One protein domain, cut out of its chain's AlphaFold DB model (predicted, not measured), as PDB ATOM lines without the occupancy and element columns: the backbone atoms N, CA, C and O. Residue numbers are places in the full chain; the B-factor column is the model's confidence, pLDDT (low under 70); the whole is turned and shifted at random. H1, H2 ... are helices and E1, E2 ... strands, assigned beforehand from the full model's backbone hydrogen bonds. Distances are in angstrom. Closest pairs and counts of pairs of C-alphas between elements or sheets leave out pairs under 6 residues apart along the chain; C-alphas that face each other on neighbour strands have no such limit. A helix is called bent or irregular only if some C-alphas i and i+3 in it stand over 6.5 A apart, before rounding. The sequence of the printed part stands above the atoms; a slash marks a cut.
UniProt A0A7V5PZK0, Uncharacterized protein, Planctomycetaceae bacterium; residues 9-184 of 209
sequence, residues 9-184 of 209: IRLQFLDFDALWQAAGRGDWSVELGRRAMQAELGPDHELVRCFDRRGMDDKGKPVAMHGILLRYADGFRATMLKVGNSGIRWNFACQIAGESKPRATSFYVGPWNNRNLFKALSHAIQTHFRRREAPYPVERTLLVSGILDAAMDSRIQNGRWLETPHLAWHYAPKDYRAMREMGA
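Overview. This is residues 9 to 184 of the 209 residues of an uncharacterized protein of Planctomycetaceae bacterium (UniProt A0A7V5PZK0). A three-stranded sheet, E1 E2 E3, lies between H5 on one face and H1 on the other, and next to it a strand hairpin, E4 and E5, is covered by H2 with H3 side by side with H2. On the far side of an open middle, the long helix H4 stands away from this body, and residues 168 to 184 run from the H5 side toward it, giving a loose ring. The printed part has 176 residues with five named helices and five named strands, in the order E1 H1 H2 H3 E2 E3 E4 E5 H4 H5; both sheets are antiparallel, and the class is mixed, helices and strands. By its radius of gyration of the C-alphas, 17.9 A, the whole is compact; it spans 54 by 41 by 36 A.

Arrangement. E2, residues 65 to 72, is the inner strand between E1, residues 9 to 14, and E3, residues 77 to 83. N 12 and O 69 are 3.0 A apart, and N 68 and O 80 are 2.9 A apart, both within hydrogen-bond range. E2 and E3 form a hairpin. H5, residues 139 to 156, is on this sheet at a height of 9.6 A, slantwise to the strands at 45 degrees to E1 on the local plane; C-alphas Phe 13 and Ala 151 are their closest, 5.4 A. H1, residues 16 to 24, is on the opposite face and stands up from the sheet at 49 degrees; its closest C-alphas to E2 are Phe 16 and His 66, 5.3 A. Helices on both faces give three layers. E4, residues 91 to 94, and E5, residues 103 to 106, form a hairpin, with N 92 and O 105 at 2.9 A, within hydrogen-bond range. H2, residues 30 to 41, comes closest to E4 at the C-alphas of Ala 36 and Ala 93, 4.8 A. H2 touches H3, residues 46 to 53, as a helical hairpin, opposite ways at a shallow tilt of 17 degrees; C-alphas Arg 34 and Val 48 are closest, 5.6 A. H4, residues 113 to 131, touches no helix. Every O i to N i+4 pair is within hydrogen-bond range in H1 and H5; H2 has 7 of 8, H4 11 of 15, and H3 1 of 4 beside 4 of 5 O i to N i+3 pairs.

Along the chain. E1 begins at C-alpha 9, (51.484, -23.792, -22.217). E2 is 22.9 A long, H5 26.0 A and H4 29.9 A. H4 is irregular: C-alphas 113 and 116 are 7.3 A apart. H5 ends at C-alpha 156, (44.153, -37.157, -33.615).

Size, cuts and confidence. The C-alphas farthest apart, of Lys 59 and Arg 132, are 54.8 A apart. The printed part has no cut; the link H3 to E2, 11 residues, is long. Residues 96 to 101 stand free. Residues 157 to 184 hold no named element. The mean pLDDT of the printed part is 94.7, and no printed residue is under 70.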
ATOM      1  N   ILE A   9      50.591 -24.143 -21.101       98.62
ATOM      2  CA  ILE A   9      51.484 -23.792 -22.217       98.62
ATOM      3  C   ILE A   9      51.596 -24.909 -23.245       98.62
ATOM      4  O   ILE A   9      51.822 -24.635 -24.415       98.62
ATOM      5  N   ARG A  10      51.411 -26.160 -22.815       98.62
ATOM      6  CA  ARG A  10      51.320 -27.313 -23.706       98.62
ATOM      7  C   ARG A  10      50.655 -28.494 -23.028       98.62
ATOM      8  O   ARG A  10      50.685 -28.625 -21.795       98.62
ATOM      9  N   LEU A  11      50.135 -29.403 -23.837       98.75
ATOM     10  CA  LEU A  11      49.527 -30.638 -23.366       98.75
ATOM     11  C   LEU A  11      49.787 -31.819 -24.295       98.75
ATOM     12  O   LEU A  11      50.255 -31.656 -25.420       98.75
ATOM     13  N   GLN A  12      49.485 -33.013 -23.799       98.75
ATOM     14  CA  GLN A  12      49.584 -34.255 -24.552       98.75
ATOM     15  C   GLN A  12      48.488 -35.222 -24.106       98.75
ATOM     16  O   GLN A  12      48.359 -35.497 -22.912       98.75
ATOM     17  N   PHE A  13      47.728 -35.760 -25.057       98.81
ATOM     18  CA  PHE A  13      46.857 -36.910 -24.836       98.81
ATOM     19  C   PHE A  13      47.649 -38.205 -25.035       98.81
ATOM     20  O   PHE A  13      48.424 -38.323 -25.982       98.81
ATOM     21  N   LEU A  14      47.445 -39.186 -24.159       98.81
ATOM     22  CA  LEU A  14      48.117 -40.480 -24.202       98.81
ATOM     23  C   LEU A  14      47.110 -41.619 -24.026       98.81
ATOM     24  O   LEU A  14      46.481 -41.743 -22.970       98.81
ATOM     25  N   ASP A  15      47.017 -42.482 -25.036       98.38
ATOM     26  CA  ASP A  15      46.377 -43.795 -24.922       98.38
ATOM     27  C   ASP A  15      47.205 -44.740 -24.030       98.38
ATOM     28  O   ASP A  15      48.320 -44.419 -23.615       98.38
ATOM     29  N   PHE A  16      46.640 -45.908 -23.718       98.19
ATOM     30  CA  PHE A  16      47.128 -46.837 -22.693       98.19
ATOM     31  C   PHE A  16      48.649 -47.084 -22.716       98.19
ATOM     32  O   PHE A  16      49.325 -46.804 -21.726       98.19
ATOM     33  N   ASP A  17      49.209 -47.560 -23.832       97.94
ATOM     34  CA  ASP A  17      50.639 -47.895 -23.897       97.94
ATOM     35  C   ASP A  17      51.519 -46.650 -23.769       97.94
ATOM     36  O   ASP A  17      52.467 -46.620 -22.982       97.94
ATOM     37  N   ALA A  18      51.174 -45.583 -24.492       98.44
ATOM     38  CA  ALA A  18      51.921 -44.332 -24.475       98.44
ATOM     39  C   ALA A  18      51.904 -43.673 -23.083       98.44
ATOM     40  O   ALA A  18      52.911 -43.094 -22.662       98.44
ATOM     41  N   LEU A  19      50.803 -43.819 -22.337       98.62
ATOM     42  CA  LEU A  19      50.670 -43.367 -20.953       98.62
ATOM     43  C   LEU A  19      51.675 -44.075 -20.038       98.62
ATOM     44  O   LEU A  19      52.343 -43.420 -19.235       98.62
ATOM     45  N   TRP A  20      51.834 -45.393 -20.168       98.38
ATOM     46  CA  TRP A  20      52.797 -46.151 -19.363       98.38
ATOM     47  C   TRP A  20      54.247 -45.924 -19.793       98.38
ATOM     48  O   TRP A  20      55.128 -45.864 -18.934       98.38
ATOM     49  N   GLN A  21      54.511 -45.682 -21.079       98.25
ATOM     50  CA  GLN A  21      55.838 -45.231 -21.515       98.25
ATOM     51  C   GLN A  21      56.186 -43.850 -20.942       98.25
ATOM     52  O   GLN A  21      57.306 -43.624 -20.487       98.25
ATOM     53  N   ALA A  22      55.219 -42.931 -20.900       98.38
ATOM     54  CA  ALA A  22      55.386 -41.629 -20.261       98.38
ATOM     55  C   ALA A  22      55.613 -41.745 -18.745       98.38
ATOM     56  O   ALA A  22      56.425 -41.005 -18.190       98.38
ATOM     57  N   ALA A  23      54.972 -42.714 -18.083       98.19
ATOM     58  CA  ALA A  23      55.250 -43.027 -16.682       98.19
ATOM     59  C   ALA A  23      56.722 -43.425 -16.479       98.19
ATOM     60  O   ALA A  23      57.377 -42.909 -15.577       98.19
ATOM     61  N   GLY A  24      57.256 -44.290 -17.352       97.88
ATOM     62  CA  GLY A  24      58.654 -44.736 -17.308       97.88
ATOM     63  C   GLY A  24      59.674 -43.606 -17.487       97.88
ATOM     64  O   GLY A  24      60.762 -43.674 -16.926       97.88
ATOM     65  N   ARG A  25      59.306 -42.536 -18.204       97.50
ATOM     66  CA  ARG A  25      60.116 -41.312 -18.345       97.50
ATOM     67  C   ARG A  25      59.922 -40.299 -17.209       97.50
ATOM     68  O   ARG A  25      60.569 -39.257 -17.208       97.50
ATOM     69  N   GLY A  26      59.014 -40.561 -16.266       97.75
ATOM     70  CA  GLY A  26      58.672 -39.625 -15.191       97.75
ATOM     71  C   GLY A  26      57.820 -38.431 -15.642       97.75
ATOM     72  O   GLY A  26      57.761 -37.412 -14.951       97.75
ATOM     73  N   ASP A  27      57.144 -38.527 -16.792       97.81
ATOM     74  CA  ASP A  27      56.305 -37.443 -17.321       97.81
ATOM     75  C   ASP A  27      55.009 -37.241 -16.514       97.81
ATOM     76  O   ASP A  27      54.433 -36.142 -16.539       97.81
ATOM     77  N   TRP A  28      54.583 -38.279 -15.785       98.19
ATOM     78  CA  TRP A  28      53.531 -38.253 -14.769       98.19
ATOM     79  C   TRP A  28      53.845 -39.230 -13.622       98.19
ATOM     80  O   TRP A  28      54.688 -40.116 -13.754       98.19
ATOM     81  N   SER A  29      53.173 -39.059 -12.480       97.94
ATOM     82  CA  SER A  29      53.422 -39.851 -11.269       97.94
ATOM     83  C   SER A  29      52.404 -40.980 -11.097       97.94
ATOM     84  O   SER A  29      51.244 -40.732 -10.754       97.94
ATOM     85  N   VAL A  30      52.870 -42.223 -11.260       98.19
ATOM     86  CA  VAL A  30      52.096 -43.446 -10.965       98.19
ATOM     87  C   VAL A  30      51.618 -43.449  -9.514       98.19
ATOM     88  O   VAL A  30      50.462 -43.769  -9.245       98.19
ATOM     89  N   GLU A  31      52.478 -43.005  -8.591       97.56
ATOM     90  CA  GLU A  31      52.165 -42.887  -7.165       97.56
ATOM     91  C   GLU A  31      50.953 -41.984  -6.915       97.56
ATOM     92  O   GLU A  31      50.047 -42.367  -6.178       97.56
ATOM     93  N   LEU A  32      50.894 -40.805  -7.545       98.38
ATOM     94  CA  LEU A  32      49.745 -39.908  -7.393       98.38
ATOM     95  C   LEU A  32      48.463 -40.536  -7.950       98.38
ATOM     96  O   LEU A  32      47.423 -40.462  -7.297       98.38
ATOM     97  N   GLY A  33      48.532 -41.199  -9.109       97.94
ATOM     98  CA  GLY A  33      47.386 -41.922  -9.671       97.94
ATOM     99  C   GLY A  33      46.862 -43.012  -8.727       97.94
ATOM    100  O   GLY A  33      45.667 -43.055  -8.428       97.94
ATOM    101  N   ARG A  34      47.771 -43.826  -8.175       98.00
ATOM    102  CA  ARG A  34      47.450 -44.883  -7.207       98.00
ATOM    103  C   ARG A  34      46.835 -44.312  -5.930       98.00
ATOM    104  O   ARG A  34      45.803 -44.800  -5.473       98.00
ATOM    105  N   ARG A  35      47.427 -43.253  -5.365       98.06
ATOM    106  CA  ARG A  35      46.936 -42.586  -4.144       98.06
ATOM    107  C   ARG A  35      45.551 -41.980  -4.327       98.06
ATOM    108  O   ARG A  35      44.737 -42.080  -3.414       98.06
ATOM    109  N   ALA A  36      45.275 -41.392  -5.490       98.06
ATOM    110  CA  ALA A  36      43.953 -40.868  -5.806       98.06
ATOM    111  C   ALA A  36      42.900 -41.989  -5.753       98.06
ATOM    112  O   ALA A  36      41.899 -41.853  -5.059       98.06
ATOM    113  N   MET A  37      43.150 -43.124  -6.411       97.81
ATOM    114  CA  MET A  37      42.220 -44.265  -6.413       97.81
ATOM    115  C   MET A  37      42.076 -44.920  -5.033       97.81
ATOM    116  O   MET A  37      40.971 -45.277  -4.622       97.81
ATOM    117  N   GLN A  38      43.178 -45.024  -4.286       97.75
ATOM    118  CA  GLN A  38      43.192 -45.568  -2.930       97.75
ATOM    119  C   GLN A  38      42.328 -44.750  -1.956       97.75
ATOM    120  O   GLN A  38      41.740 -45.329  -1.046       97.75
ATOM    121  N   ALA A  39      42.227 -43.428  -2.144       97.12
ATOM    122  CA  ALA A  39      41.437 -42.547  -1.279       97.12
ATOM    123  C   ALA A  39      39.919 -42.816  -1.330       97.12
ATOM    124  O   ALA A  39      39.185 -42.348  -0.461       97.12
ATOM    125  N   GLU A  40      39.439 -43.537  -2.341       95.00
ATOM    126  CA  GLU A  40      38.048 -43.988  -2.443       95.00
ATOM    127  C   GLU A  40      37.915 -45.480  -2.140       95.00
ATOM    128  O   GLU A  40      37.048 -45.880  -1.372       95.00
ATOM    129  N   LEU A  41      38.752 -46.308  -2.772       96.12
ATOM    130  CA  LEU A  41      38.512 -47.749  -2.871       96.12
ATOM    131  C   LEU A  41      39.257 -48.578  -1.822       96.12
ATOM    132  O   LEU A  41      39.008 -49.775  -1.702       96.12
ATOM    133  N   GLY A  42      40.180 -47.960  -1.082       96.88
ATOM    134  CA  GLY A  42      41.119 -48.673  -0.223       96.88
ATOM    135  C   GLY A  42      42.270 -49.326  -1.008       96.88
ATOM    136  O   GLY A  42      42.262 -49.351  -2.238       96.88
ATOM    137  N   PRO A  43      43.312 -49.811  -0.309       95.12
ATOM    138  CA  PRO A  43      44.532 -50.327  -0.941       95.12
ATOM    139  C   PRO A  43      44.315 -51.618  -1.742       95.12
ATOM    140  O   PRO A  43      44.975 -51.819  -2.758       95.12
ATOM    141  N   ASP A  44      43.371 -52.460  -1.323       95.12
ATOM    142  CA  ASP A  44      43.198 -53.818  -1.853       95.12
ATOM    143  C   ASP A  44      42.228 -53.901  -3.037       95.12
ATOM    144  O   ASP A  44      41.832 -54.989  -3.458       95.12
ATOM    145  N   HIS A  45      41.812 -52.768  -3.592       96.75
ATOM    146  CA  HIS A  45      40.940 -52.777  -4.755       96.75
ATOM    147  C   HIS A  45      41.750 -53.026  -6.040       96.75
ATOM    148  O   HIS A  45      42.823 -52.458  -6.236       96.75
ATOM    149  N   GLU A  46      41.214 -53.814  -6.976       95.69
ATOM    150  CA  GLU A  46      41.874 -54.155  -8.250       95.69
ATOM    151  C   GLU A  46      42.331 -52.913  -9.040       95.69
ATOM    152  O   GLU A  46      43.478 -52.825  -9.468       95.69
ATOM    153  N   LEU A  47      41.460 -51.906  -9.165       96.31
ATOM    154  CA  LEU A  47      41.778 -50.608  -9.785       96.31
ATOM    155  C   LEU A  47      42.845 -49.769  -9.054       96.31
ATOM    156  O   LEU A  47      43.276 -48.752  -9.590       96.31
ATOM    157  N   VAL A  48      43.249 -50.147  -7.842       97.62
ATOM    158  CA  VAL A  48      44.405 -49.563  -7.146       97.62
ATOM    159  C   VAL A  48      45.648 -50.395  -7.446       97.62
ATOM    160  O   VAL A  48      46.654 -49.841  -7.885       97.62
ATOM    161  N   ARG A  49      45.551 -51.726  -7.324       96.81
ATOM    162  CA  ARG A  49      46.638 -52.664  -7.655       96.81
ATOM    163  C   ARG A  49      47.065 -52.618  -9.122       96.81
ATOM    164  O   ARG A  49      48.209 -52.934  -9.440       96.81
ATOM    165  N   CYS A  50      46.187 -52.204 -10.039       96.75
ATOM    166  CA  CYS A  50      46.542 -52.111 -11.454       96.75
ATOM    167  C   CYS A  50      47.692 -51.127 -11.705       96.75
ATOM    168  O   CYS A  50      48.435 -51.304 -12.666       96.75
ATOM    169  N   PHE A  51      47.900 -50.126 -10.842       97.50
ATOM    170  CA  PHE A  51      49.021 -49.193 -10.980       97.50
ATOM    171  C   PHE A  51      50.382 -49.874 -10.793       97.50
ATOM    172  O   PHE A  51      51.326 -49.537 -11.507       97.50
ATOM    173  N   ASP A  52      50.460 -50.881  -9.921       95.75
ATOM    174  CA  ASP A  52      51.680 -51.663  -9.679       95.75
ATOM    175  C   ASP A  52      51.979 -52.630 -10.839       95.75
ATOM    176  O   ASP A  52      53.104 -53.092 -11.019       95.75
ATOM    177  N   ARG A  53      50.971 -52.894 -11.678       96.31
ATOM    178  CA  ARG A  53      51.036 -53.793 -12.837       96.31
ATOM    179  C   ARG A  53      50.877 -53.066 -14.165       96.31
ATOM    180  O   ARG A  53      50.362 -53.639 -15.119       96.31
ATOM    181  N   ARG A  54      51.279 -51.793 -14.232       96.69
ATOM    182  CA  ARG A  54      51.228 -50.985 -15.466       96.69
ATOM    183  C   ARG A  54      49.853 -51.026 -16.146       96.69
ATOM    184  O   ARG A  54      49.732 -51.223 -17.349       96.69
ATOM    185  N   GLY A  55      48.804 -50.866 -15.346       96.25
ATOM    186  CA  GLY A  55      47.419 -50.790 -15.797       96.25
ATOM    187  C   GLY A  55      46.762 -52.143 -16.046       96.25
ATOM    188  O   GLY A  55      45.640 -52.157 -16.540       96.25
ATOM    189  N   MET A  56      47.412 -53.259 -15.704       97.69
ATOM    190  CA  MET A  56      46.831 -54.595 -15.843       97.69
ATOM    191  C   MET A  56      46.022 -55.002 -14.605       97.69
ATOM    192  O   MET A  56      46.410 -54.755 -13.455       97.69
ATOM    193  N   ASP A  57      44.882 -55.630 -14.860       95.31
ATOM    194  CA  ASP A  57      43.964 -56.174 -13.865       95.31
ATOM    195  C   ASP A  57      44.499 -57.489 -13.247       95.31
ATOM    196  O   ASP A  57      45.612 -57.925 -13.563       95.31
ATOM    197  N   ASP A  58      43.757 -58.112 -12.322       93.19
ATOM    198  CA  ASP A  58      44.218 -59.339 -11.640       93.19
ATOM    199  C   ASP A  58      44.357 -60.545 -12.595       93.19
ATOM    200  O   ASP A  58      45.013 -61.531 -12.262       93.19
ATOM    201  N   LYS A  59      43.785 -60.456 -13.800       95.12
ATOM    202  CA  LYS A  59      43.807 -61.484 -14.848       95.12
ATOM    203  C   LYS A  59      44.784 -61.151 -15.980       95.12
ATOM    204  O   LYS A  59      44.813 -61.859 -16.983       95.12
ATOM    205  N   GLY A  60      45.570 -60.082 -15.843       95.25
ATOM    206  CA  GLY A  60      46.519 -59.638 -16.863       95.25
ATOM    207  C   GLY A  60      45.877 -58.917 -18.050       95.25
ATOM    208  O   GLY A  60      46.524 -58.757 -19.083       95.25
ATOM    209  N   LYS A  61      44.619 -58.476 -17.938       96.38
ATOM    210  CA  LYS A  61      43.940 -57.702 -18.980       96.38
ATOM    211  C   LYS A  61      44.125 -56.195 -18.744       96.38
ATOM    212  O   LYS A  61      44.073 -55.747 -17.596       96.38
ATOM    213  N   PRO A  62      44.273 -55.378 -19.804       96.88
ATOM    214  CA  PRO A  62      44.336 -53.928 -19.663       96.88
ATOM    215  C   PRO A  62      43.064 -53.342 -19.039       96.88
ATOM    216  O   PRO A  62      41.957 -53.482 -19.574       96.88
ATOM    217  N   VAL A  63      43.227 -52.611 -17.936       96.94
ATOM    218  CA  VAL A  63      42.205 -51.702 -17.419       96.94
ATOM    219  C   VAL A  63      42.103 -50.530 -18.383       96.94
ATOM    220  O   VAL A  63      43.098 -49.914 -18.753       96.94
ATOM    221  N   ALA A  64      40.881 -50.177 -18.778       96.44
ATOM    222  CA  ALA A  64      40.673 -49.082 -19.712       96.44
ATOM    223  C   ALA A  64      41.170 -47.753 -19.110       96.44
ATOM    224  O   ALA A  64      40.509 -47.181 -18.234       96.44
ATOM    225  N   MET A  65      42.305 -47.263 -19.613       97.56
ATOM    226  CA  MET A  65      42.999 -46.071 -19.131       97.56
ATOM    227  C   MET A  65      43.523 -45.210 -20.280       97.56
ATOM    228  O   MET A  65      43.979 -45.727 -21.294       97.56
ATOM    229  N   HIS A  66      43.470 -43.896 -20.088       98.25
ATOM    230  CA  HIS A  66      44.167 -42.890 -20.893       98.25
ATOM    231  C   HIS A  66      44.442 -41.668 -20.012       98.25
ATOM    232  O   HIS A  66      43.838 -41.521 -18.940       98.25
ATOM    233  N   GLY A  67      45.341 -40.795 -20.453       98.44
ATOM    234  CA  GLY A  67      45.705 -39.602 -19.702       98.44
ATOM    235  C   GLY A  67      45.878 -38.364 -20.563       98.44
ATOM    236  O   GLY A  67      46.216 -38.448 -21.738       98.44
ATOM    237  N   ILE A  68      45.670 -37.205 -19.946       98.75
ATOM    238  CA  ILE A  68      46.026 -35.901 -20.505       98.75
ATOM    239  C   ILE A  68      47.069 -35.280 -19.582       98.75
ATOM    240  O   ILE A  68      46.790 -34.999 -18.412       98.75
ATOM    241  N   LEU A  69      48.281 -35.103 -20.097       98.81
ATOM    242  CA  LEU A  69      49.379 -34.451 -19.397       98.81
ATOM    243  C   LEU A  69      49.345 -32.962 -19.707       98.81
ATOM    244  O   LEU A  69      49.289 -32.564 -20.865       98.81
ATOM    245  N   LEU A  70      49.434 -32.146 -18.664       98.75
ATOM    246  CA  LEU A  70      49.428 -30.691 -18.752       98.75
ATOM    247  C   LEU A  70      50.762 -30.140 -18.246       98.75
ATOM    248  O   LEU A  70      51.330 -30.634 -17.258       98.75
ATOM    249  N   ARG A  71      51.255 -29.097 -18.913       98.50
ATOM    250  CA  ARG A  71      52.362 -28.258 -18.445       98.50
ATOM    251  C   ARG A  71      51.854 -26.828 -18.324       98.50
ATOM    252  O   ARG A  71      51.354 -26.267 -19.296       98.50
ATOM    253  N   TYR A  72      51.957 -26.277 -17.124       98.12
ATOM    254  CA  TYR A  72      51.527 -24.919 -16.824       98.12
ATOM    255  C   TYR A  72      52.684 -23.932 -16.971       98.12
ATOM    256  O   TYR A  72      53.851 -24.318 -16.858       98.12
ATOM    257  N   ALA A  73      52.358 -22.659 -17.197       97.25
ATOM    258  CA  ALA A  73      53.345 -21.592 -17.374       97.25
ATOM    259  C   ALA A  73      54.245 -21.389 -16.138       97.25
ATOM    260  O   ALA A  73      55.399 -20.995 -16.267       97.25
ATOM    261  N   ASP A  74      53.739 -21.705 -14.943       95.56
ATOM    262  CA  ASP A  74      54.482 -21.646 -13.676       95.56
ATOM    263  C   ASP A  74      55.351 -22.894 -13.401       95.56
ATOM    264  O   ASP A  74      55.904 -23.046 -12.311       95.56
ATOM    265  N   GLY A  75      55.451 -23.814 -14.366       95.44
ATOM    266  CA  GLY A  75      56.176 -25.076 -14.233       95.44
ATOM    267  C   GLY A  75      55.390 -26.190 -13.534       95.44
ATOM    268  O   GLY A  75      55.888 -27.320 -13.445       95.44
ATOM    269  N   PHE A  76      54.163 -25.930 -13.068       96.44
ATOM    270  CA  PHE A  76      53.305 -26.960 -12.495       96.44
ATOM    271  C   PHE A  76      52.970 -28.031 -13.541       96.44
ATOM    272  O   PHE A  76      52.719 -27.762 -14.720       96.44
ATOM    273  N   ARG A  77      52.974 -29.289 -13.100       97.56
ATOM    274  CA  ARG A  77      52.641 -30.453 -13.924       97.56
ATOM    275  C   ARG A  77      51.366 -31.069 -13.381       97.56
ATOM    276  O   ARG A  77      51.282 -31.352 -12.188       97.56
ATOM    277  N   ALA A  78      50.401 -31.311 -14.259       98.06
ATOM    278  CA  ALA A  78      49.181 -32.021 -13.904       98.06
ATOM    279  C   ALA A  78      48.923 -33.172 -14.873       98.06
ATOM    280  O   ALA A  78      49.393 -33.173 -16.013       98.06
ATOM    281  N   THR A  79      48.154 -34.146 -14.407       98.56
ATOM    282  CA  THR A  79      47.739 -35.304 -15.191       98.56
ATOM    283  C   THR A  79      46.283 -35.585 -14.870       98.56
ATOM    284  O   THR A  79      45.941 -35.814 -13.711       98.56
ATOM    285  N   MET A  80      45.427 -35.555 -15.886       98.12
ATOM    286  CA  MET A  80      44.058 -36.048 -15.783       98.12
ATOM    287  C   MET A  80      44.038 -37.493 -16.268       98.12
ATOM    288  O   MET A  80      44.526 -37.767 -17.360       98.12
ATOM    289  N   LEU A  81      43.501 -38.407 -15.461       98.00
ATOM    290  CA  LEU A  81      43.459 -39.834 -15.772       98.00
ATOM    291  C   LEU A  81      42.018 -40.315 -15.832       98.00
ATOM    292  O   LEU A  81      41.235 -40.081 -14.912       98.00
ATOM    293  N   LYS A  82      41.705 -41.068 -16.881       97.31
ATOM    294  CA  LYS A  82      40.545 -41.950 -16.908       97.31
ATOM    295  C   LYS A  82      41.010 -43.327 -16.451       97.31
ATOM    296  O   LYS A  82      41.947 -43.866 -17.030       97.31
ATOM    297  N   VAL A  83      40.356 -43.907 -15.443       97.00
ATOM    298  CA  VAL A  83      40.701 -45.236 -14.906       97.00
ATOM    299  C   VAL A  83      39.446 -46.078 -14.717       97.00
ATOM    300  O   VAL A  83      38.546 -45.710 -13.962       97.00
ATOM    301  N   GLY A  84      39.381 -47.224 -15.396       94.81
ATOM    302  CA  GLY A  84      38.205 -48.092 -15.363       94.81
ATOM    303  C   GLY A  84      36.991 -47.431 -16.020       94.81
ATOM    304  O   GLY A  84      37.146 -46.591 -16.905       94.81
ATOM    305  N   ASN A  85      35.779 -47.824 -15.631       90.25
ATOM    306  CA  ASN A  85      34.543 -47.269 -16.183       90.25
ATOM    307  C   ASN A  85      33.595 -46.864 -15.048       90.25
ATOM    308  O   ASN A  85      32.891 -47.703 -14.495       90.25
ATOM    309  N   SER A  86      33.616 -45.588 -14.665       90.75
ATOM    310  CA  SER A  86      32.692 -45.030 -13.676       90.75
ATOM    311  C   SER A  86      32.371 -43.580 -14.020       90.75
ATOM    312  O   SER A  86      33.277 -42.768 -14.174       90.75
ATOM    313  N   GLY A  87      31.079 -43.257 -14.116       85.88
ATOM    314  CA  GLY A  87      30.591 -41.888 -14.332       85.88
ATOM    315  C   GLY A  87      30.392 -41.081 -13.044       85.88
ATOM    316  O   GLY A  87      29.917 -39.948 -13.096       85.88
ATOM    317  N   ILE A  88      30.697 -41.671 -11.884       88.44
ATOM    318  CA  ILE A  88      30.450 -41.074 -10.561       88.44
ATOM    319  C   ILE A  88      31.708 -41.009  -9.687       88.44
ATOM    320  O   ILE A  88      31.648 -40.559  -8.547       88.44
ATOM    321  N   ARG A  89      32.845 -41.475 -10.212       91.88
ATOM    322  CA  ARG A  89      34.122 -41.529  -9.506       91.88
ATOM    323  C   ARG A  89      34.970 -40.315  -9.839       91.88
ATOM    324  O   ARG A  89      35.333 -40.108 -10.993       91.88
ATOM    325  N   TRP A  90      35.357 -39.583  -8.805       93.62
ATOM    326  CA  TRP A  90      36.193 -38.398  -8.923       93.62
ATOM    327  C   TRP A  90      37.211 -38.420  -7.793       93.62
ATOM    328  O   TRP A  90      36.847 -38.293  -6.627       93.62
ATOM    329  N   ASN A  91      38.483 -38.567  -8.144       97.25
ATOM    330  CA  ASN A  91      39.574 -38.689  -7.186       97.25
ATOM    331  C   ASN A  91      40.663 -37.669  -7.500       97.25
ATOM    332  O   ASN A  91      40.876 -37.305  -8.657       97.25
ATOM    333  N   PHE A  92      41.362 -37.213  -6.468       98.12
ATOM    334  CA  PHE A  92      42.445 -36.252  -6.603       98.12
ATOM    335  C   PHE A  92      43.599 -36.618  -5.681       98.12
ATOM    336  O   PHE A  92      43.392 -36.979  -4.523       98.12
ATOM    337  N   ALA A  93      44.820 -36.468  -6.184       98.50
ATOM    338  CA  ALA A  93      46.025 -36.509  -5.377       98.50
ATOM    339  C   ALA A  93      47.014 -35.445  -5.844       98.50
ATOM    340  O   ALA A  93      47.053 -35.083  -7.021       98.50
ATOM    341  N   CYS A  94      47.831 -34.955  -4.919       97.88
ATOM    342  CA  CYS A  94      48.896 -34.015  -5.225       97.88
ATOM    343  C   CYS A  94      50.105 -34.206  -4.313       97.88
ATOM    344  O   CYS A  94      49.998 -34.665  -3.173       97.88
ATOM    345  N   GLN A  95      51.260 -33.801  -4.833       97.38
ATOM    346  CA  GLN A  95      52.479 -33.645  -4.059       97.38
ATOM    347  C   GLN A  95      52.602 -32.180  -3.632       97.38
ATOM    348  O   GLN A  95      52.678 -31.289  -4.481       97.38
ATOM    349  N   ILE A  96      52.613 -31.925  -2.324       95.38
ATOM    350  CA  ILE A  96      52.877 -30.592  -1.776       95.38
ATOM    351  C   ILE A  96      54.390 -30.431  -1.602       95.38
ATOM    352  O   ILE A  96      55.070 -31.354  -1.151       95.38
ATOM    353  N   ALA A  97      54.928 -29.272  -1.988       92.56
ATOM    354  CA  ALA A  97      56.345 -28.970  -1.807       92.56
ATOM    355  C   ALA A  97      56.710 -29.012  -0.313       92.56
ATOM    356  O   ALA A  97      56.026 -28.403   0.505       92.56
ATOM    357  N   GLY A  98      57.774 -29.741   0.026       94.94
ATOM    358  CA  GLY A  98      58.220 -29.936   1.409       94.94
ATOM    359  C   GLY A  98      57.507 -31.057   2.177       94.94
ATOM    360  O   GLY A  98      57.975 -31.430   3.247       94.94
ATOM    361  N   GLU A  99      56.427 -31.645   1.651       96.25
ATOM    362  CA  GLU A  99      55.795 -32.819   2.266       96.25
ATOM    363  C   GLU A  99      56.376 -34.109   1.682       96.25
ATOM    364  O   GLU A  99      56.500 -34.250   0.470       96.25
ATOM    365  N   SER A 100      56.708 -35.088   2.523       93.38
ATOM    366  CA  SER A 100      57.226 -36.380   2.046       93.38
ATOM    367  C   SER A 100      56.132 -37.309   1.513       93.38
ATOM    368  O   SER A 100      56.408 -38.180   0.691       93.38
ATOM    369  N   LYS A 101      54.888 -37.140   1.975       94.50
ATOM    370  CA  LYS A 101      53.748 -37.979   1.595       94.50
ATOM    371  C   LYS A 101      52.773 -37.191   0.717       94.50
ATOM    372  O   LYS A 101      52.380 -36.093   1.113       94.50
ATOM    373  N   PRO A 102      52.319 -37.749  -0.419       96.81
ATOM    374  CA  PRO A 102      51.240 -37.152  -1.191       96.81
ATOM    375  C   PRO A 102      49.947 -37.027  -0.387       96.81
ATOM    376  O   PRO A 102      49.606 -37.907   0.409       96.81
ATOM    377  N   ARG A 103      49.178 -35.978  -0.669       98.00
ATOM    378  CA  ARG A 103      47.797 -35.851  -0.196       98.00
ATOM    379  C   ARG A 103      46.858 -36.441  -1.236       98.00
ATOM    380  O   ARG A 103      47.085 -36.269  -2.430       98.00
ATOM    381  N   ALA A 104      45.794 -37.095  -0.786       98.25
ATOM    382  CA  ALA A 104      44.769 -37.641  -1.663       98.25
ATOM    383  C   ALA A 104      43.379 -37.520  -1.039       98.25
ATOM    384  O   ALA A 104      43.229 -37.499   0.183       98.25
ATOM    385  N   THR A 105      42.366 -37.412  -1.889       96.94
ATOM    386  CA  THR A 105      40.963 -37.326  -1.492       96.94
ATOM    387  C   THR A 105      40.067 -37.838  -2.617       96.94
ATOM    388  O   THR A 105      40.438 -37.788  -3.793       96.94
ATOM    389  N   SER A 106      38.884 -38.310  -2.249       94.81
ATOM    390  CA  SER A 106      37.813 -38.689  -3.162       94.81
ATOM    391  C   SER A 106      36.642 -37.720  -2.999       94.81
ATOM    392  O   SER A 106      36.356 -37.233  -1.901       94.81
ATOM    393  N   PHE A 107      35.964 -37.397  -4.098       90.31
ATOM    394  CA  PHE A 107      34.766 -36.563  -4.067       90.31
ATOM    395  C   PHE A 107      33.531 -37.459  -4.031       90.31
ATOM    396  O   PHE A 107      33.097 -38.000  -5.047       90.31
ATOM    397  N   TYR A 108      32.954 -37.600  -2.842       87.06
ATOM    398  CA  TYR A 108      31.732 -38.368  -2.642       87.06
ATOM    399  C   TYR A 108      30.509 -37.636  -3.218       87.06
ATOM    400  O   TYR A 108      30.170 -36.534  -2.783       87.06
ATOM    401  N   VAL A 109      29.828 -38.263  -4.182       84.50
ATOM    402  CA  VAL A 109      28.655 -37.687  -4.873       84.50
ATOM    403  C   VAL A 109      27.329 -37.883  -4.118       84.50
ATOM    404  O   VAL A 109      26.300 -37.335  -4.521       84.50
ATOM    405  N   GLY A 110      27.340 -38.618  -3.003       82.62
ATOM    406  CA  GLY A 110      26.167 -38.848  -2.157       82.62
ATOM    407  C   GLY A 110      25.476 -40.203  -2.348       82.62
ATOM    408  O   GLY A 110      25.840 -40.974  -3.233       82.62
ATOM    409  N   PRO A 111      24.432 -40.488  -1.546       79.69
ATOM    410  CA  PRO A 111      23.773 -41.800  -1.481       79.69
ATOM    411  C   PRO A 111      22.848 -42.127  -2.665       79.69
ATOM    412  O   PRO A 111      22.305 -43.223  -2.710       79.69
ATOM    413  N   TRP A 112      22.687 -41.224  -3.637       82.50
ATOM    414  CA  TRP A 112      21.832 -41.412  -4.822       82.50
ATOM    415  C   TRP A 112      22.580 -41.064  -6.118       82.50
ATOM    416  O   TRP A 112      22.060 -40.352  -6.985       82.50
ATOM    417  N   ASN A 113      23.829 -41.525  -6.229       80.88
ATOM    418  CA  ASN A 113      24.712 -41.268  -7.373       80.88
ATOM    419  C   ASN A 113      24.862 -39.754  -7.655       80.88
ATOM    420  O   ASN A 113      24.836 -38.930  -6.742       80.88
ATOM    421  N   ASN A 114      24.986 -39.360  -8.926       79.81
ATOM    422  CA  ASN A 114      25.228 -37.972  -9.344       79.81
ATOM    423  C   ASN A 114      24.073 -36.988  -9.068       79.81
ATOM    424  O   ASN A 114      24.212 -35.801  -9.358       79.81
ATOM    425  N   ARG A 115      22.935 -37.418  -8.504       77.25
ATOM    426  CA  ARG A 115      21.758 -36.545  -8.311       77.25
ATOM    427  C   ARG A 115      22.065 -35.327  -7.445       77.25
ATOM    428  O   ARG A 115      21.576 -34.232  -7.710       77.25
ATOM    429  N   ASN A 116      22.896 -35.493  -6.422       76.19
ATOM    430  CA  ASN A 116      23.188 -34.402  -5.498       76.19
ATOM    431  C   ASN A 116      24.149 -33.355  -6.079       76.19
ATOM    432  O   ASN A 116      24.127 -32.216  -5.621       76.19
ATOM    433  N   LEU A 117      24.914 -33.685  -7.130       77.06
ATOM    434  CA  LEU A 117      25.741 -32.702  -7.843       77.06
ATOM    435  C   LEU A 117      24.879 -31.573  -8.430       77.06
ATOM    436  O   LEU A 117      25.261 -30.404  -8.382       77.06
ATOM    437  N   PHE A 118      23.672 -31.904  -8.900       82.56
ATOM    438  CA  PHE A 118      22.738 -30.921  -9.446       82.56
ATOM    439  C   PHE A 118      22.187 -29.957  -8.390       82.56
ATOM    440  O   PHE A 118      21.788 -28.852  -8.741       82.56
ATOM    441  N   LYS A 119      22.206 -30.307  -7.096       82.06
ATOM    442  CA  LYS A 119      21.783 -29.384  -6.026       82.06
ATOM    443  C   LYS A 119      22.738 -28.196  -5.915       82.06
ATOM    444  O   LYS A 119      22.293 -27.050  -5.913       82.06
ATOM    445  N   ALA A 120      24.043 -28.471  -5.884       85.56
ATOM    446  CA  ALA A 120      25.078 -27.440  -5.860       85.56
ATOM    447  C   ALA A 120      25.029 -26.562  -7.124       85.56
ATOM    448  O   ALA A 120      25.122 -25.338  -7.032       85.56
ATOM    449  N   LEU A 121      24.802 -27.173  -8.294       89.56
ATOM    450  CA  LEU A 121      24.618 -26.443  -9.551       89.56
ATOM    451  C   LEU A 121      23.392 -25.516  -9.504       89.56
ATOM    452  O   LEU A 121      23.511 -24.331  -9.807       89.56
ATOM    453  N   SER A 122      22.234 -26.020  -9.072       91.31
ATOM    454  CA  SER A 122      21.016 -25.216  -8.928       91.31
ATOM    455  C   SER A 122      21.207 -24.046  -7.963       91.31
ATOM    456  O   SER A 122      20.760 -22.935  -8.248       91.31
ATOM    457  N   HIS A 123      21.918 -24.253  -6.849       89.75
ATOM    458  CA  HIS A 123      22.225 -23.181  -5.902       89.75
ATOM    459  C   HIS A 123      23.142 -22.106  -6.511       89.75
ATOM    460  O   HIS A 123      22.919 -20.909  -6.312       89.75
ATOM    461  N   ALA A 124      24.127 -22.513  -7.314       92.62
ATOM    462  CA  ALA A 124      24.987 -21.590  -8.045       92.62
ATOM    463  C   ALA A 124      24.214 -20.761  -9.080       92.62
ATOM    464  O   ALA A 124      24.409 -19.549  -9.156       92.62
ATOM    465  N   ILE A 125      23.292 -21.385  -9.821       94.75
ATOM    466  CA  ILE A 125      22.412 -20.702 -10.782       94.75
ATOM    467  C   ILE A 125      21.533 -19.666 -10.067       94.75
ATOM    468  O   ILE A 125      21.469 -18.509 -10.479       94.75
ATOM    469  N   GLN A 126      20.895 -20.039  -8.956       95.25
ATOM    470  CA  GLN A 126      20.090 -19.101  -8.165       95.25
ATOM    471  C   GLN A 126      20.932 -17.937  -7.632       95.25
ATOM    472  O   GLN A 126      20.505 -16.784  -7.683       95.25
ATOM    473  N   THR A 127      22.141 -18.221  -7.146       94.81
ATOM    474  CA  THR A 127      23.069 -17.191  -6.664       94.81
ATOM    475  C   THR A 127      23.468 -16.236  -7.776       94.81
ATOM    476  O   THR A 127      23.478 -15.028  -7.544       94.81
ATOM    477  N   HIS A 128      23.717 -16.755  -8.980       96.00
ATOM    478  CA  HIS A 128      23.991 -15.939 -10.153       96.00
ATOM    479  C   HIS A 128      22.856 -14.950 -10.430       96.00
ATOM    480  O   HIS A 128      23.105 -13.749 -10.505       96.00
ATOM    481  N   PHE A 129      21.605 -15.417 -10.485       97.44
ATOM    482  CA  PHE A 129      20.456 -14.539 -10.723       97.44
ATOM    483  C   PHE A 129      20.235 -13.519  -9.603       97.44
ATOM    484  O   PHE A 129      19.992 -12.343  -9.873       97.44
ATOM    485  N   ARG A 130      20.343 -13.942  -8.338       97.12
ATOM    486  CA  ARG A 130      20.113 -13.061  -7.182       97.12
ATOM    487  C   ARG A 130      21.175 -11.976  -7.047       97.12
ATOM    488  O   ARG A 130      20.841 -10.853  -6.687       97.12
ATOM    489  N   ARG A 131      22.440 -12.318  -7.297       95.50
ATOM    490  CA  ARG A 131      23.572 -11.388  -7.178       95.50
ATOM    491  C   ARG A 131      23.880 -10.649  -8.473       95.50
ATOM    492  O   ARG A 131      24.596  -9.658  -8.428       95.50
ATOM    493  N   ARG A 132      23.339 -11.119  -9.603       96.81
ATOM    494  CA  ARG A 132      23.645 -10.631 -10.957       96.81
ATOM    495  C   ARG A 132      25.146 -10.700 -11.273       96.81
ATOM    496  O   ARG A 132      25.675  -9.881 -12.011       96.81
ATOM    497  N   GLU A 133      25.824 -11.697 -10.706       94.25
ATOM    498  CA  GLU A 133      27.263 -11.922 -10.848       94.25
ATOM    499  C   GLU A 133      27.541 -13.427 -10.922       94.25
ATOM    500  O   GLU A 133      26.913 -14.224 -10.225       94.25
ATOM    501  N   ALA A 134      28.473 -13.862 -11.774       93.75
ATOM    502  CA  ALA A 134      28.893 -15.261 -11.817       93.75
ATOM    503  C   ALA A 134      29.587 -15.673 -10.499       93.75
ATOM    504  O   ALA A 134      30.587 -15.052 -10.119       93.75
ATOM    505  N   PRO A 135      29.112 -16.736  -9.812       93.56
ATOM    506  CA  PRO A 135      29.687 -17.157  -8.535       93.56
ATOM    507  C   PRO A 135      31.057 -17.834  -8.692       93.56
ATOM    508  O   PRO A 135      31.793 -17.945  -7.718       93.56
ATOM    509  N   TYR A 136      31.410 -18.279  -9.900       91.75
ATOM    510  CA  TYR A 136      32.692 -18.896 -10.249       91.75
ATOM    511  C   TYR A 136      33.437 -18.038 -11.292       91.75
ATOM    512  O   TYR A 136      32.803 -17.215 -11.955       91.75
ATOM    513  N   PRO A 137      34.765 -18.205 -11.456       93.06
ATOM    514  CA  PRO A 137      35.503 -17.546 -12.537       93.06
ATOM    515  C   PRO A 137      35.075 -18.132 -13.887       93.06
ATOM    516  O   PRO A 137      35.370 -19.292 -14.177       93.06
ATOM    517  N   VAL A 138      34.339 -17.363 -14.690       92.81
ATOM    518  CA  VAL A 138      33.776 -17.818 -15.977       92.81
ATOM    519  C   VAL A 138      34.862 -18.174 -16.985       92.81
ATOM    520  O   VAL A 138      34.687 -19.077 -17.799       92.81
ATOM    521  N   GLU A 139      36.020 -17.538 -16.864       94.56
ATOM    522  CA  GLU A 139      37.212 -17.797 -17.652       94.56
ATOM    523  C   GLU A 139      37.679 -19.247 -17.473       94.56
ATOM    524  O   GLU A 139      38.134 -19.885 -18.420       94.56
ATOM    525  N   ARG A 140      37.457 -19.852 -16.298       95.12
ATOM    526  CA  ARG A 140      37.745 -21.276 -16.093       95.12
ATOM    527  C   ARG A 140      37.057 -22.156 -17.134       95.12
ATOM    528  O   ARG A 140      37.660 -23.145 -17.536       95.12
ATOM    529  N   THR A 141      35.837 -21.819 -17.560       94.88
ATOM    530  CA  THR A 141      35.124 -22.566 -18.606       94.88
ATOM    531  C   THR A 141      35.887 -22.514 -19.924       94.88
ATOM    532  O   THR A 141      36.115 -23.559 -20.522       94.88
ATOM    533  N   LEU A 142      36.355 -21.331 -20.333       95.25
ATOM    534  CA  LEU A 142      37.163 -21.178 -21.542       95.25
ATOM    535  C   LEU A 142      38.451 -22.009 -21.459       95.25
ATOM    536  O   LEU A 142      38.766 -22.742 -22.393       95.25
ATOM    537  N   LEU A 143      39.155 -21.953 -20.321       97.50
ATOM    538  CA  LEU A 143      40.395 -22.705 -20.134       97.50
ATOM    539  C   LEU A 143      40.164 -24.219 -20.231       97.50
ATOM    540  O   LEU A 143      40.882 -24.901 -20.957       97.50
ATOM    541  N   VAL A 144      39.171 -24.766 -19.519       96.94
ATOM    542  CA  VAL A 144      38.940 -26.224 -19.523       96.94
ATOM    543  C   VAL A 144      38.393 -26.725 -20.857       96.94
ATOM    544  O   VAL A 144      38.760 -27.822 -21.273       96.94
ATOM    545  N   SER A 145      37.567 -25.933 -21.546       97.75
ATOM    546  CA  SER A 145      37.099 -26.255 -22.895       97.75
ATOM    547  C   SER A 145      38.253 -26.262 -23.896       97.75
ATOM    548  O   SER A 145      38.367 -27.211 -24.660       97.75
ATOM    549  N   GLY A 146      39.152 -25.275 -23.838       98.19
ATOM    550  CA  GLY A 146      40.333 -25.234 -24.700       98.19
ATOM    551  C   GLY A 146      41.340 -26.353 -24.413       98.19
ATOM    552  O   GLY A 146      41.899 -26.928 -25.339       98.19
ATOM    553  N   ILE A 147      41.528 -26.739 -23.142       98.50
ATOM    554  CA  ILE A 147      42.334 -27.923 -22.787       98.50
ATOM    555  C   ILE A 147      41.748 -29.185 -23.428       98.50
ATOM    556  O   ILE A 147      42.498 -30.019 -23.930       98.50
ATOM    557  N   LEU A 148      40.422 -29.352 -23.378       98.19
ATOM    558  CA  LEU A 148      39.763 -30.516 -23.961       98.19
ATOM    559  C   LEU A 148      39.896 -30.525 -25.486       98.19
ATOM    560  O   LEU A 148      40.239 -31.563 -26.041       98.19
ATOM    561  N   ASP A 149      39.669 -29.386 -26.133       98.44
ATOM    562  CA  ASP A 149      39.806 -29.214 -27.582       98.44
ATOM    563  C   ASP A 149      41.217 -29.589 -28.062       98.44
ATOM    564  O   ASP A 149      41.398 -30.543 -28.822       98.44
ATOM    565  N   ALA A 150      42.249 -28.977 -27.477       98.56
ATOM    566  CA  ALA A 150      43.632 -29.311 -27.798       98.56
ATOM    567  C   ALA A 150      43.995 -30.769 -27.437       98.56
ATOM    568  O   ALA A 150      44.833 -31.385 -28.096       98.56
ATOM    569  N   ALA A 151      43.384 -31.373 -26.411       98.56
ATOM    570  CA  ALA A 151      43.597 -32.793 -26.120       98.56
ATOM    571  C   ALA A 151      43.007 -33.707 -27.209       98.56
ATOM    572  O   ALA A 151      43.604 -34.742 -27.516       98.56
ATOM    573  N   MET A 152      41.878 -33.328 -27.813       98.44
ATOM    574  CA  MET A 152      41.307 -34.039 -28.961       98.44
ATOM    575  C   MET A 152      42.225 -33.938 -30.181       98.44
ATOM    576  O   MET A 152      42.522 -34.964 -30.794       98.44
ATOM    577  N   ASP A 153      42.765 -32.752 -30.463       98.62
ATOM    578  CA  ASP A 153      43.760 -32.564 -31.522       98.62
ATOM    579  C   ASP A 153      45.030 -33.380 -31.270       98.62
ATOM    580  O   ASP A 153      45.537 -34.048 -32.172       98.62
ATOM    581  N   SER A 154      45.530 -33.385 -30.030       98.69
ATOM    582  CA  SER A 154      46.701 -34.177 -29.639       98.69
ATOM    583  C   SER A 154      46.453 -35.659 -29.903       98.69
ATOM    584  O   SER A 154      47.314 -36.336 -30.465       98.69
ATOM    585  N   ARG A 155      45.254 -36.155 -29.575       98.31
ATOM    586  CA  ARG A 155      44.850 -37.538 -29.835       98.31
ATOM    587  C   ARG A 155      44.809 -37.861 -31.330       98.31
ATOM    588  O   ARG A 155      45.361 -38.883 -31.727       98.31
ATOM    589  N   ILE A 156      44.206 -36.997 -32.148       98.06
ATOM    590  CA  ILE A 156      44.153 -37.157 -33.615       98.06
ATOM    591  C   ILE A 156      45.570 -37.161 -34.209       98.06
ATOM    592  O   ILE A 156      45.860 -37.915 -35.135       98.06
ATOM    593  N   GLN A 157      46.483 -36.378 -33.635       97.88
ATOM    594  CA  GLN A 157      47.889 -36.300 -34.034       97.88
ATOM    595  C   GLN A 157      48.779 -37.357 -33.352       97.88
ATOM    596  O   GLN A 157      49.965 -37.115 -33.114       97.88
ATOM    597  N   ASN A 158      48.226 -38.537 -33.049       97.25
ATOM    598  CA  ASN A 158      48.930 -39.679 -32.448       97.25
ATOM    599  C   ASN A 158      49.607 -39.358 -31.102       97.25
ATOM    600  O   ASN A 158      50.727 -39.788 -30.827       97.25
ATOM    601  N   GLY A 159      48.934 -38.570 -30.266       97.31
ATOM    602  CA  GLY A 159      49.405 -38.207 -28.932       97.31
ATOM    603  C   GLY A 159      50.634 -37.303 -28.945       97.31
ATOM    604  O   GLY A 159      51.487 -37.413 -28.066       97.31
ATOM    605  N   ARG A 160      50.786 -36.422 -29.940       97.81
ATOM    606  CA  ARG A 160      51.878 -35.435 -29.973       97.81
ATOM    607  C   ARG A 160      51.680 -34.365 -28.893       97.81
ATOM    608  O   ARG A 160      50.550 -33.974 -28.606       97.81
ATOM    609  N   TRP A 161      52.776 -33.858 -28.324       98.38
ATOM    610  CA  TRP A 161      52.741 -32.617 -27.542       98.38
ATOM    611  C   TRP A 161      52.266 -31.453 -28.415       98.38
ATOM    612  O   TRP A 161      52.844 -31.206 -29.472       98.38
ATOM    613  N   LEU A 162      51.248 -30.733 -27.956       98.62
ATOM    614  CA  LEU A 162      50.748 -29.528 -28.607       98.62
ATOM    615  C   LEU A 162      51.011 -28.318 -27.724       98.62
ATOM    616  O   LEU A 162      50.630 -28.315 -26.553       98.62
ATOM    617  N   GLU A 163      51.648 -27.303 -28.300       98.62
ATOM    618  CA  GLU A 163      51.770 -25.985 -27.682       98.62
ATOM    619  C   GLU A 163      50.403 -25.291 -27.697       98.62
ATOM    620  O   GLU A 163      49.668 -25.334 -28.685       98.62
ATOM    621  N   THR A 164      50.056 -24.639 -26.594       98.56
ATOM    622  CA  THR A 164      48.750 -24.006 -26.385       98.56
ATOM    623  C   THR A 164      48.914 -22.538 -25.986       98.56
ATOM    624  O   THR A 164      48.480 -22.144 -24.904       98.56
ATOM    625  N   PRO A 165      49.511 -21.677 -26.840       97.44
ATOM    626  CA  PRO A 165      49.705 -20.258 -26.518       97.44
ATOM    627  C   PRO A 165      48.379 -19.529 -26.249       97.44
ATOM    628  O   PRO A 165      48.323 -18.619 -25.429       97.44
ATOM    629  N   HIS A 166      47.282 -19.984 -26.863       97.25
ATOM    630  CA  HIS A 166      45.930 -19.474 -26.626       97.25
ATOM    631  C   HIS A 166      45.361 -19.831 -25.233       97.25
ATOM    632  O   HIS A 166      44.334 -19.284 -24.838       97.25
ATOM    633  N   LEU A 167      46.015 -20.724 -24.478       98.25
ATOM    634  CA  LEU A 167      45.681 -21.093 -23.093       98.25
ATOM    635  C   LEU A 167      46.713 -20.576 -22.078       98.25
ATOM    636  O   LEU A 167      46.580 -20.841 -20.881       98.25
ATOM    637  N   ALA A 168      47.731 -19.838 -22.531       96.88
ATOM    638  CA  ALA A 168      48.810 -19.301 -21.702       96.88
ATOM    639  C   ALA A 168      48.404 -17.990 -21.000       96.88
ATOM    640  O   ALA A 168      49.083 -16.969 -21.089       96.88
ATOM    641  N   TRP A 169      47.265 -18.012 -20.313       95.88
ATOM    642  CA  TRP A 169      46.717 -16.880 -19.572       95.88
ATOM    643  C   TRP A 169      46.122 -17.354 -18.240       95.88
ATOM    644  O   TRP A 169      45.846 -18.538 -18.043       95.88
ATOM    645  N   HIS A 170      45.947 -16.427 -17.300       94.38
ATOM    646  CA  HIS A 170      45.509 -16.729 -15.938       94.38
ATOM    647  C   HIS A 170      44.134 -16.138 -15.624       94.38
ATOM    648  O   HIS A 170      43.717 -15.145 -16.215       94.38
ATOM    649  N   TYR A 171      43.457 -16.715 -14.630       93.69
ATOM    650  CA  TYR A 171      42.284 -16.117 -13.997       93.69
ATOM    651  C   TYR A 171      42.427 -16.142 -12.475       93.69
ATOM    652  O   TYR A 171      43.039 -17.045 -11.896       93.69
ATOM    653  N   ALA A 172      41.818 -15.163 -11.809       92.31
ATOM    654  CA  ALA A 172      41.774 -15.125 -10.357       92.31
ATOM    655  C   ALA A 172      40.738 -16.139  -9.830       92.31
ATOM    656  O   ALA A 172      39.571 -16.100 -10.237       92.31
ATOM    657  N   PRO A 173      41.109 -17.058  -8.922       90.50
ATOM    658  CA  PRO A 173      40.134 -17.946  -8.309       90.50
ATOM    659  C   PRO A 173      39.164 -17.139  -7.436       90.50
ATOM    660  O   PRO A 173      39.584 -16.315  -6.626       90.50
ATOM    661  N   LYS A 174      37.862 -17.416  -7.558       89.94
ATOM    662  CA  LYS A 174      36.835 -16.892  -6.646       89.94
ATOM    663  C   LYS A 174      36.537 -17.895  -5.536       89.94
ATOM    664  O   LYS A 174      36.590 -19.110  -5.755       89.94
ATOM    665  N   ASP A 175      36.189 -17.396  -4.352       89.44
ATOM    666  CA  ASP A 175      35.709 -18.257  -3.273       89.44
ATOM    667  C   ASP A 175      34.333 -18.836  -3.623       89.44
ATOM    668  O   ASP A 175      33.305 -18.170  -3.535       89.44
ATOM    669  N   TYR A 176      34.330 -20.109  -4.006       88.56
ATOM    670  CA  TYR A 176      33.125 -20.838  -4.384       88.56
ATOM    671  C   TYR A 176      32.515 -21.643  -3.226       88.56
ATOM    672  O   TYR A 176      31.565 -22.398  -3.435       88.56
ATOM    673  N   ARG A 177      33.052 -21.547  -1.999       88.94
ATOM    674  CA  ARG A 177      32.665 -22.433  -0.882       88.94
ATOM    675  C   ARG A 177      31.177 -22.385  -0.560       88.94
ATOM    676  O   ARG A 177      30.603 -23.434  -0.297       88.94
ATOM    677  N   ALA A 178      30.545 -21.216  -0.656       88.38
ATOM    678  CA  ALA A 178      29.114 -21.064  -0.395       88.38
ATOM    679  C   ALA A 178      28.224 -21.905  -1.335       88.38
ATOM    680  O   ALA A 178      27.094 -22.232  -0.979       88.38
ATOM    681  N   MET A 179      28.715 -22.251  -2.530       89.19
ATOM    682  CA  MET A 179      27.986 -23.044  -3.528       89.19
ATOM    683  C   MET A 179      28.345 -24.534  -3.489       89.19
ATOM    684  O   MET A 179      27.775 -25.325  -4.237       89.19
ATOM    685  N   ARG A 180      29.304 -24.941  -2.648       85.38
ATOM    686  CA  ARG A 180      29.748 -26.336  -2.546       85.38
ATOM    687  C   ARG A 180      28.871 -27.110  -1.569       85.38
ATOM    688  O   ARG A 180      28.628 -26.659  -0.455       85.38
ATOM    689  N   GLU A 181      28.492 -28.325  -1.949       81.75
ATOM    690  CA  GLU A 181      27.982 -29.316  -1.001       81.75
ATOM    691  C   GLU A 181      29.170 -29.913  -0.229       81.75
ATOM    692  O   GLU A 181      30.046 -30.545  -0.817       81.75
ATOM    693  N   MET A 182      29.215 -29.675   1.083       83.31
ATOM    694  CA  MET A 182      30.289 -30.134   1.981       83.31
ATOM    695  C   MET A 182      29.828 -31.262   2.918       83.31
ATOM    696  O   MET A 182      30.497 -31.584   3.897       83.31
ATOM    697  N   GLY A 183      28.674 -31.857   2.622       82.75
ATOM    698  CA  GLY A 183      28.093 -32.993   3.321       82.75
ATOM    699  C   GLY A 183      26.965 -32.667   4.287       82.75
ATOM    700  O   GLY A 183      26.562 -33.533   5.060       82.75
ATOM    701  N   ALA A 184      26.407 -31.459   4.218       84.00
ATOM    702  CA  ALA A 184      25.170 -31.125   4.913       84.00
ATOM    703  C   ALA A 184      24.017 -32.012   4.419       84.00
ATOM    704  O   ALA A 184      23.271 -32.559   5.231       84.00
TER     705      ALA A 184